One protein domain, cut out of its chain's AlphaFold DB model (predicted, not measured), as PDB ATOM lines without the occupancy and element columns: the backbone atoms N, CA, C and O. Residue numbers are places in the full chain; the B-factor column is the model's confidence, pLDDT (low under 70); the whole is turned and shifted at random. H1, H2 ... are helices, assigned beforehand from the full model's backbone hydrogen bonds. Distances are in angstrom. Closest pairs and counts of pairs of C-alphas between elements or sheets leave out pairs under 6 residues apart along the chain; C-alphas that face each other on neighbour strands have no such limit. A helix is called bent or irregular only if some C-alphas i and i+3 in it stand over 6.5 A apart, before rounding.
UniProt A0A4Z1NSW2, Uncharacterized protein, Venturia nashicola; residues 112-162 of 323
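AT A GLANCE: This is residues 112 to 162 of the 323 residues of an uncharacterized protein of Venturia nashicola (UniProt A0A4Z1NSW2). Two straight helices, H1 and H2, form a wide, open V that is nearly flat; the link of residues 139 to 142 makes its corner and nothing fills the space between the arms. H1 is the longer arm, and the two arms do not pack on each other. The printed part has 51 residues with two named helices, H1 then H2, and no named strand; its class is all helix. It is extended, with a radius of gyration of the C-alphas of 18.7 A, and the C-alphas span 57 by 28 by 5 A.

IN THESE COORDINATES: H1 is residues 112 to 138, 38.9 A from first to last C-alpha, and begins with C-alpha 112 at (52.546, -16.498, 45.445). It ends with C-alpha 138 at (53.488, 5.964, 13.708). H2 is residues 143 to 160, 25.5 A from first to last C-alpha, and ends with C-alpha 160 at (23.667, -7.907, -1.784). Neither helix is bent.

HOW THE PARTS SIT: H1 runs in the N-to-C direction (-0.04, 0.58, -0.81), mainly toward lower z and higher y. H2 runs in the direction (-0.85, -0.31, -0.43), mainly toward lower x. The two helices are apart, with no C-alpha of the one within 8 A of the other. A tight link of 4 residues joins them. In H1 and H2 every O i to N i+4 pair is within hydrogen-bond range.

THE WHOLE: The C-alphas of Gln 113 and Gly 162, the two farthest apart, are 57.2 A apart. Residues 112 to 162 stand free: no C-alpha 8 or more residues away along the chain comes within 10 A. The printed part has no cut. The mean pLDDT of the printed part is 79.0; residue 138, residues 140 to 148 and residue 162 are under 70.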
ATOM      1  N   GLN A 112      52.724 -17.919  45.750       75.94
ATOM      2  CA  GLN A 112      52.546 -16.498  45.445       75.94
ATOM      3  C   GLN A 112      53.631 -15.948  44.493       75.94
ATOM      4  O   GLN A 112      53.349 -15.078  43.672       75.94
ATOM      5  N   GLN A 113      54.847 -16.499  44.549       82.19
ATOM      6  CA  GLN A 113      55.947 -16.215  43.631       82.19
ATOM      7  C   GLN A 113      55.644 -16.550  42.159       82.19
ATOM      8  O   GLN A 113      55.966 -15.753  41.283       82.19
ATOM      9  N   VAL A 114      54.980 -17.671  41.860       84.88
ATOM     10  CA  VAL A 114      54.572 -18.055  40.496       84.88
ATOM     11  C   VAL A 114      53.535 -17.079  39.954       84.88
ATOM     12  O   VAL A 114      53.644 -16.641  38.811       84.88
ATOM     13  N   LEU A 115      52.561 -16.683  40.779       84.06
ATOM     14  CA  LEU A 115      51.552 -15.695  40.390       84.06
ATOM     15  C   LEU A 115      52.161 -14.304  40.199       84.06
ATOM     16  O   LEU A 115      51.848 -13.646  39.210       84.06
ATOM     17  N   ARG A 116      53.076 -13.876  41.080       86.44
ATOM     18  CA  ARG A 116      53.837 -12.628  40.902       86.44
ATOM     19  C   ARG A 116      54.670 -12.670  39.622       86.44
ATOM     20  O   ARG A 116      54.595 -11.742  38.828       86.44
ATOM     21  N   LYS A 117      55.392 -13.766  39.365       93.06
ATOM     22  CA  LYS A 117      56.181 -13.953  38.138       93.06
ATOM     23  C   LYS A 117      55.293 -13.916  36.893       93.06
ATOM     24  O   LYS A 117      55.619 -13.223  35.936       93.06
ATOM     25  N   ALA A 118      54.145 -14.592  36.918       89.00
ATOM     26  CA  ALA A 118      53.175 -14.558  35.827       89.00
ATOM     27  C   ALA A 118      52.588 -13.152  35.617       89.00
ATOM     28  O   ALA A 118      52.461 -12.716  34.474       89.00
ATOM     29  N   ALA A 119      52.283 -12.426  36.695       90.75
ATOM     30  CA  ALA A 119      51.802 -11.049  36.634       90.75
ATOM     31  C   ALA A 119      52.855 -10.109  36.032       90.75
ATOM     32  O   ALA A 119      52.530  -9.346  35.127       90.75
ATOM     33  N   ILE A 120      54.122 -10.225  36.448       95.06
ATOM     34  CA  ILE A 120      55.244  -9.464  35.880       95.06
ATOM     35  C   ILE A 120      55.406  -9.784  34.391       95.06
ATOM     36  O   ILE A 120      55.490  -8.872  33.573       95.06
ATOM     37  N   MET A 121      55.387 -11.064  34.003       96.94
ATOM     38  CA  MET A 121      55.466 -11.428  32.585       96.94
ATOM     39  C   MET A 121      54.288 -10.873  31.781       96.94
ATOM     40  O   MET A 121      54.478 -10.403  30.661       96.94
ATOM     41  N   ASN A 122      53.073 -10.916  32.327       95.12
ATOM     42  CA  ASN A 122      51.898 -10.359  31.663       95.12
ATOM     43  C   ASN A 122      51.998  -8.840  31.529       95.12
ATOM     44  O   ASN A 122      51.705  -8.319  30.456       95.12
ATOM     45  N   PHE A 123      52.481  -8.149  32.561       94.94
ATOM     46  CA  PHE A 123      52.762  -6.719  32.514       94.94
ATOM     47  C   PHE A 123      53.769  -6.384  31.404       94.94
ATOM     48  O   PHE A 123      53.488  -5.542  30.551       94.94
ATOM     49  N   VAL A 124      54.890  -7.112  31.326       96.38
ATOM     50  CA  VAL A 124      55.893  -6.938  30.260       96.38
ATOM     51  C   VAL A 124      55.290  -7.205  28.874       96.38
ATOM     52  O   VAL A 124      55.487  -6.408  27.959       96.38
ATOM     53  N   ARG A 125      54.498  -8.273  28.707       95.62
ATOM     54  CA  ARG A 125      53.810  -8.581  27.437       95.62
ATOM     55  C   ARG A 125      52.806  -7.506  27.030       95.62
ATOM     56  O   ARG A 125      52.647  -7.256  25.837       95.62
ATOM     57  N   CYS A 126      52.081  -6.921  27.982       90.94
ATOM     58  CA  CYS A 126      51.180  -5.800  27.713       90.94
ATOM     59  C   CYS A 126      51.974  -4.574  27.266       90.94
ATOM     60  O   CYS A 126      51.648  -4.006  26.232       90.94
ATOM     61  N   ARG A 127      53.067  -4.243  27.963       93.56
ATOM     62  CA  ARG A 127      53.929  -3.106  27.623       93.56
ATOM     63  C   ARG A 127      54.571  -3.240  26.238       93.56
ATOM     64  O   ARG A 127      54.658  -2.258  25.510       93.56
ATOM     65  N   ILE A 128      54.995  -4.447  25.852       93.44
ATOM     66  CA  ILE A 128      55.521  -4.714  24.501       93.44
ATOM     67  C   ILE A 128      54.421  -4.531  23.453       93.44
ATOM     68  O   ILE A 128      54.634  -3.801  22.491       93.44
ATOM     69  N   ARG A 129      53.234  -5.120  23.654       88.94
ATOM     70  CA  ARG A 129      52.103  -4.958  22.722       88.94
ATOM     71  C   ARG A 129      51.657  -3.511  22.590       88.94
ATOM     72  O   ARG A 129      51.335  -3.076  21.493       88.94
ATOM     73  N   GLU A 130      51.641  -2.774  23.690       89.00
ATOM     74  CA  GLU A 130      51.335  -1.352  23.688       89.00
ATOM     75  C   GLU A 130      52.388  -0.580  22.892       89.00
ATOM     76  O   GLU A 130      52.034   0.178  21.995       89.00
ATOM     77  N   ARG A 131      53.681  -0.842  23.125       89.56
ATOM     78  CA  ARG A 131      54.771  -0.237  22.349       89.56
ATOM     79  C   ARG A 131      54.679  -0.564  20.859       89.56
ATOM     80  O   ARG A 131      54.872   0.318  20.034       89.56
ATOM     81  N   GLU A 132      54.372  -1.807  20.504       86.12
ATOM     82  CA  GLU A 132      54.141  -2.216  19.115       86.12
ATOM     83  C   GLU A 132      52.905  -1.541  18.514       86.12
ATOM     84  O   GLU A 132      52.925  -1.158  17.349       86.12
ATOM     85  N   ALA A 133      51.829  -1.375  19.285       83.31
ATOM     86  CA  ALA A 133      50.638  -0.660  18.843       83.31
ATOM     87  C   ALA A 133      50.927   0.830  18.614       83.31
ATOM     88  O   ALA A 133      50.449   1.392  17.633       83.31
ATOM     89  N   TRP A 134      51.742   1.453  19.469       82.38
ATOM     90  CA  TRP A 134      52.244   2.813  19.268       82.38
ATOM     91  C   TRP A 134      53.110   2.919  18.010       82.38
ATOM     92  O   TRP A 134      52.835   3.754  17.157       82.38
ATOM     93  N   LEU A 135      54.072   2.012  17.825       81.12
ATOM     94  CA  LEU A 135      54.914   1.986  16.623       81.12
ATOM     95  C   LEU A 135      54.104   1.750  15.335       81.12
ATOM     96  O   LEU A 135      54.440   2.310  14.297       81.12
ATOM     97  N   ARG A 136      53.017   0.966  15.394       72.00
ATOM     98  CA  ARG A 136      52.085   0.791  14.263       72.00
ATOM     99  C   ARG A 136      51.269   2.048  13.952       72.00
ATOM    100  O   ARG A 136      50.942   2.271  12.790       72.00
ATOM    101  N   LYS A 137      50.927   2.861  14.959       75.50
ATOM    102  CA  LYS A 137      50.264   4.159  14.739       75.50
ATOM    103  C   LYS A 137      51.197   5.132  14.018       75.50
ATOM    104  O   LYS A 137      50.751   5.815  13.102       75.50
ATOM    105  N   ASP A 138      52.483   5.119  14.361       69.44
ATOM    106  CA  ASP A 138      53.488   5.964  13.708       69.44
ATOM    107  C   ASP A 138      53.842   5.478  12.295       69.44
ATOM    108  O   ASP A 138      54.201   6.278  11.433       69.44
ATOM    109  N   SER A 139      53.714   4.173  12.020       70.38
ATOM    110  CA  SER A 139      54.014   3.617  10.698       70.38
ATOM    111  C   SER A 139      52.915   3.853   9.656       70.38
ATOM    112  O   SER A 139      53.115   3.487   8.501       70.38
ATOM    113  N   GLY A 140      51.754   4.414  10.025       58.56
ATOM    114  CA  GLY A 140      50.669   4.751   9.089       58.56
ATOM    115  C   GLY A 140      50.022   3.562   8.362       58.56
ATOM    116  O   GLY A 140      49.178   3.760   7.496       58.56
ATOM    117  N   VAL A 141      50.393   2.325   8.710       56.75
ATOM    118  CA  VAL A 141      49.820   1.096   8.147       56.75
ATOM    119  C   VAL A 141      48.726   0.618   9.099       56.75
ATOM    120  O   VAL A 141      48.967  -0.181  10.009       56.75
ATOM    121  N   SER A 142      47.512   1.135   8.923       53.41
ATOM    122  CA  SER A 142      46.314   0.715   9.655       53.41
ATOM    123  C   SER A 142      45.818  -0.653   9.162       53.41
ATOM    124  O   SER A 142      44.709  -0.791   8.657       53.41
ATOM    125  N   VAL A 143      46.608  -1.712   9.384       55.56
ATOM    126  CA  VAL A 143      46.227  -3.103   9.044       55.56
ATOM    127  C   VAL A 143      44.850  -3.468   9.630       55.56
ATOM    128  O   VAL A 143      44.082  -4.204   9.024       55.56
ATOM    129  N   GLY A 144      44.477  -2.885  10.774       56.25
ATOM    130  CA  GLY A 144      43.184  -3.134  11.410       56.25
ATOM    131  C   GLY A 144      41.982  -2.409  10.793       56.25
ATOM    132  O   GLY A 144      40.857  -2.870  10.987       56.25
ATOM    133  N   GLU A 145      42.163  -1.294  10.079       60.47
ATOM    134  CA  GLU A 145      41.035  -0.611   9.429       60.47
ATOM    135  C   GLU A 145      40.757  -1.182   8.052       60.47
ATOM    136  O   GLU A 145      39.584  -1.392   7.746       60.47
ATOM    137  N   ASP A 146      41.796  -1.517   7.291       60.25
ATOM    138  CA  ASP A 146      41.644  -2.105   5.962       60.25
ATOM    139  C   ASP A 146      41.096  -3.530   6.040       60.25
ATOM    140  O   ASP A 146      40.127  -3.838   5.351       60.25
ATOM    141  N   GLU A 147      41.589  -4.375   6.953       68.06
ATOM    142  CA  GLU A 147      41.019  -5.718   7.146       68.06
ATOM    143  C   GLU A 147      39.578  -5.651   7.666       68.06
ATOM    144  O   GLU A 147      38.704  -6.395   7.219       68.06
ATOM    145  N   ARG A 148      39.270  -4.720   8.578       69.81
ATOM    146  CA  ARG A 148      37.908  -4.553   9.108       69.81
ATOM    147  C   ARG A 148      36.975  -3.893   8.091       69.81
ATOM    148  O   ARG A 148      35.774  -4.159   8.105       69.81
ATOM    149  N   ALA A 149      37.478  -3.016   7.227       73.44
ATOM    150  CA  ALA A 149      36.744  -2.449   6.098       73.44
ATOM    151  C   ALA A 149      36.498  -3.508   5.022       73.44
ATOM    152  O   ALA A 149      35.389  -3.574   4.506       73.44
ATOM    153  N   GLU A 150      37.465  -4.382   4.760       77.81
ATOM    154  CA  GLU A 150      37.339  -5.492   3.821       77.81
ATOM    155  C   GLU A 150      36.346  -6.544   4.327       77.81
ATOM    156  O   GLU A 150      35.455  -6.956   3.589       77.81
ATOM    157  N   VAL A 151      36.389  -6.903   5.615       78.81
ATOM    158  CA  VAL A 151      35.360  -7.759   6.230       78.81
ATOM    159  C   VAL A 151      33.983  -7.097   6.146       78.81
ATOM    160  O   VAL A 151      33.013  -7.760   5.785       78.81
ATOM    161  N   ARG A 152      33.875  -5.785   6.404       79.88
ATOM    162  CA  ARG A 152      32.610  -5.047   6.234       79.88
ATOM    163  C   ARG A 152      32.133  -5.047   4.780       79.88
ATOM    164  O   ARG A 152      30.952  -5.294   4.553       79.88
ATOM    165  N   ARG A 153      33.022  -4.844   3.802       78.88
ATOM    166  CA  ARG A 153      32.698  -4.925   2.368       78.88
ATOM    167  C   ARG A 153      32.240  -6.323   1.972       78.88
ATOM    168  O   ARG A 153      31.233  -6.439   1.289       78.88
ATOM    169  N   ARG A 154      32.905  -7.378   2.448       80.00
ATOM    170  CA  ARG A 154      32.500  -8.770   2.194       80.00
ATOM    171  C   ARG A 154      31.143  -9.101   2.795       80.00
ATOM    172  O   ARG A 154      30.350  -9.764   2.143       80.00
ATOM    173  N   VAL A 155      30.851  -8.614   4.001       80.19
ATOM    174  CA  VAL A 155      29.533  -8.788   4.631       80.19
ATOM    175  C   VAL A 155      28.439  -8.075   3.829       80.19
ATOM    176  O   VAL A 155      27.372  -8.648   3.626       80.19
ATOM    177  N   VAL A 156      28.705  -6.864   3.328       83.44
ATOM    178  CA  VAL A 156      27.755  -6.119   2.481       83.44
ATOM    179  C   VAL A 156      27.564  -6.804   1.123       83.44
ATOM    180  O   VAL A 156      26.431  -7.070   0.741       83.44
ATOM    181  N   LEU A 157      28.644  -7.200   0.443       79.56
ATOM    182  CA  LEU A 157      28.578  -7.925  -0.832       79.56
ATOM    183  C   LEU A 157      27.877  -9.286  -0.693       79.56
ATOM    184  O   LEU A 157      27.105  -9.674  -1.568       79.56
ATOM    185  N   ALA A 158      28.084 -10.009   0.411       73.06
ATOM    186  CA  ALA A 158      27.375 -11.259   0.694       73.06
ATOM    187  C   ALA A 158      25.872 -11.043   0.952       73.06
ATOM    188  O   ALA A 158      25.055 -11.897   0.602       73.06
ATOM    189  N   ALA A 159      25.495  -9.899   1.535       72.88
ATOM    190  CA  ALA A 159      24.096  -9.517   1.714       72.88
ATOM    191  C   ALA A 159      23.435  -9.099   0.385       72.88
ATOM    192  O   ALA A 159      22.282  -9.455   0.142       72.88
ATOM    193  N   GLU A 160      24.162  -8.395  -0.486       76.69
ATOM    194  CA  GLU A 160      23.667  -7.907  -1.784       76.69
ATOM    195  C   GLU A 160      23.563  -9.011  -2.844       76.69
ATOM    196  O   GLU A 160      22.614  -9.035  -3.625       76.69
ATOM    197  N   THR A 161      24.497  -9.964  -2.853       70.75
ATOM    198  CA  THR A 161      24.508 -11.076  -3.824       70.75
ATOM    199  C   THR A 161      23.457 -12.150  -3.537       70.75
ATOM    200  O   THR A 161      23.293 -13.074  -4.329       70.75
ATOM    201  N   GLY A 162      22.722 -12.057  -2.421       57.06
ATOM    202  CA  GLY A 162      21.647 -12.996  -2.092       57.06
ATOM    203  C   GLY A 162      22.113 -14.437  -1.839       57.06
ATOM    204  O   GLY A 162      21.273 -15.323  -1.690       57.06
TER     205      GLY A 162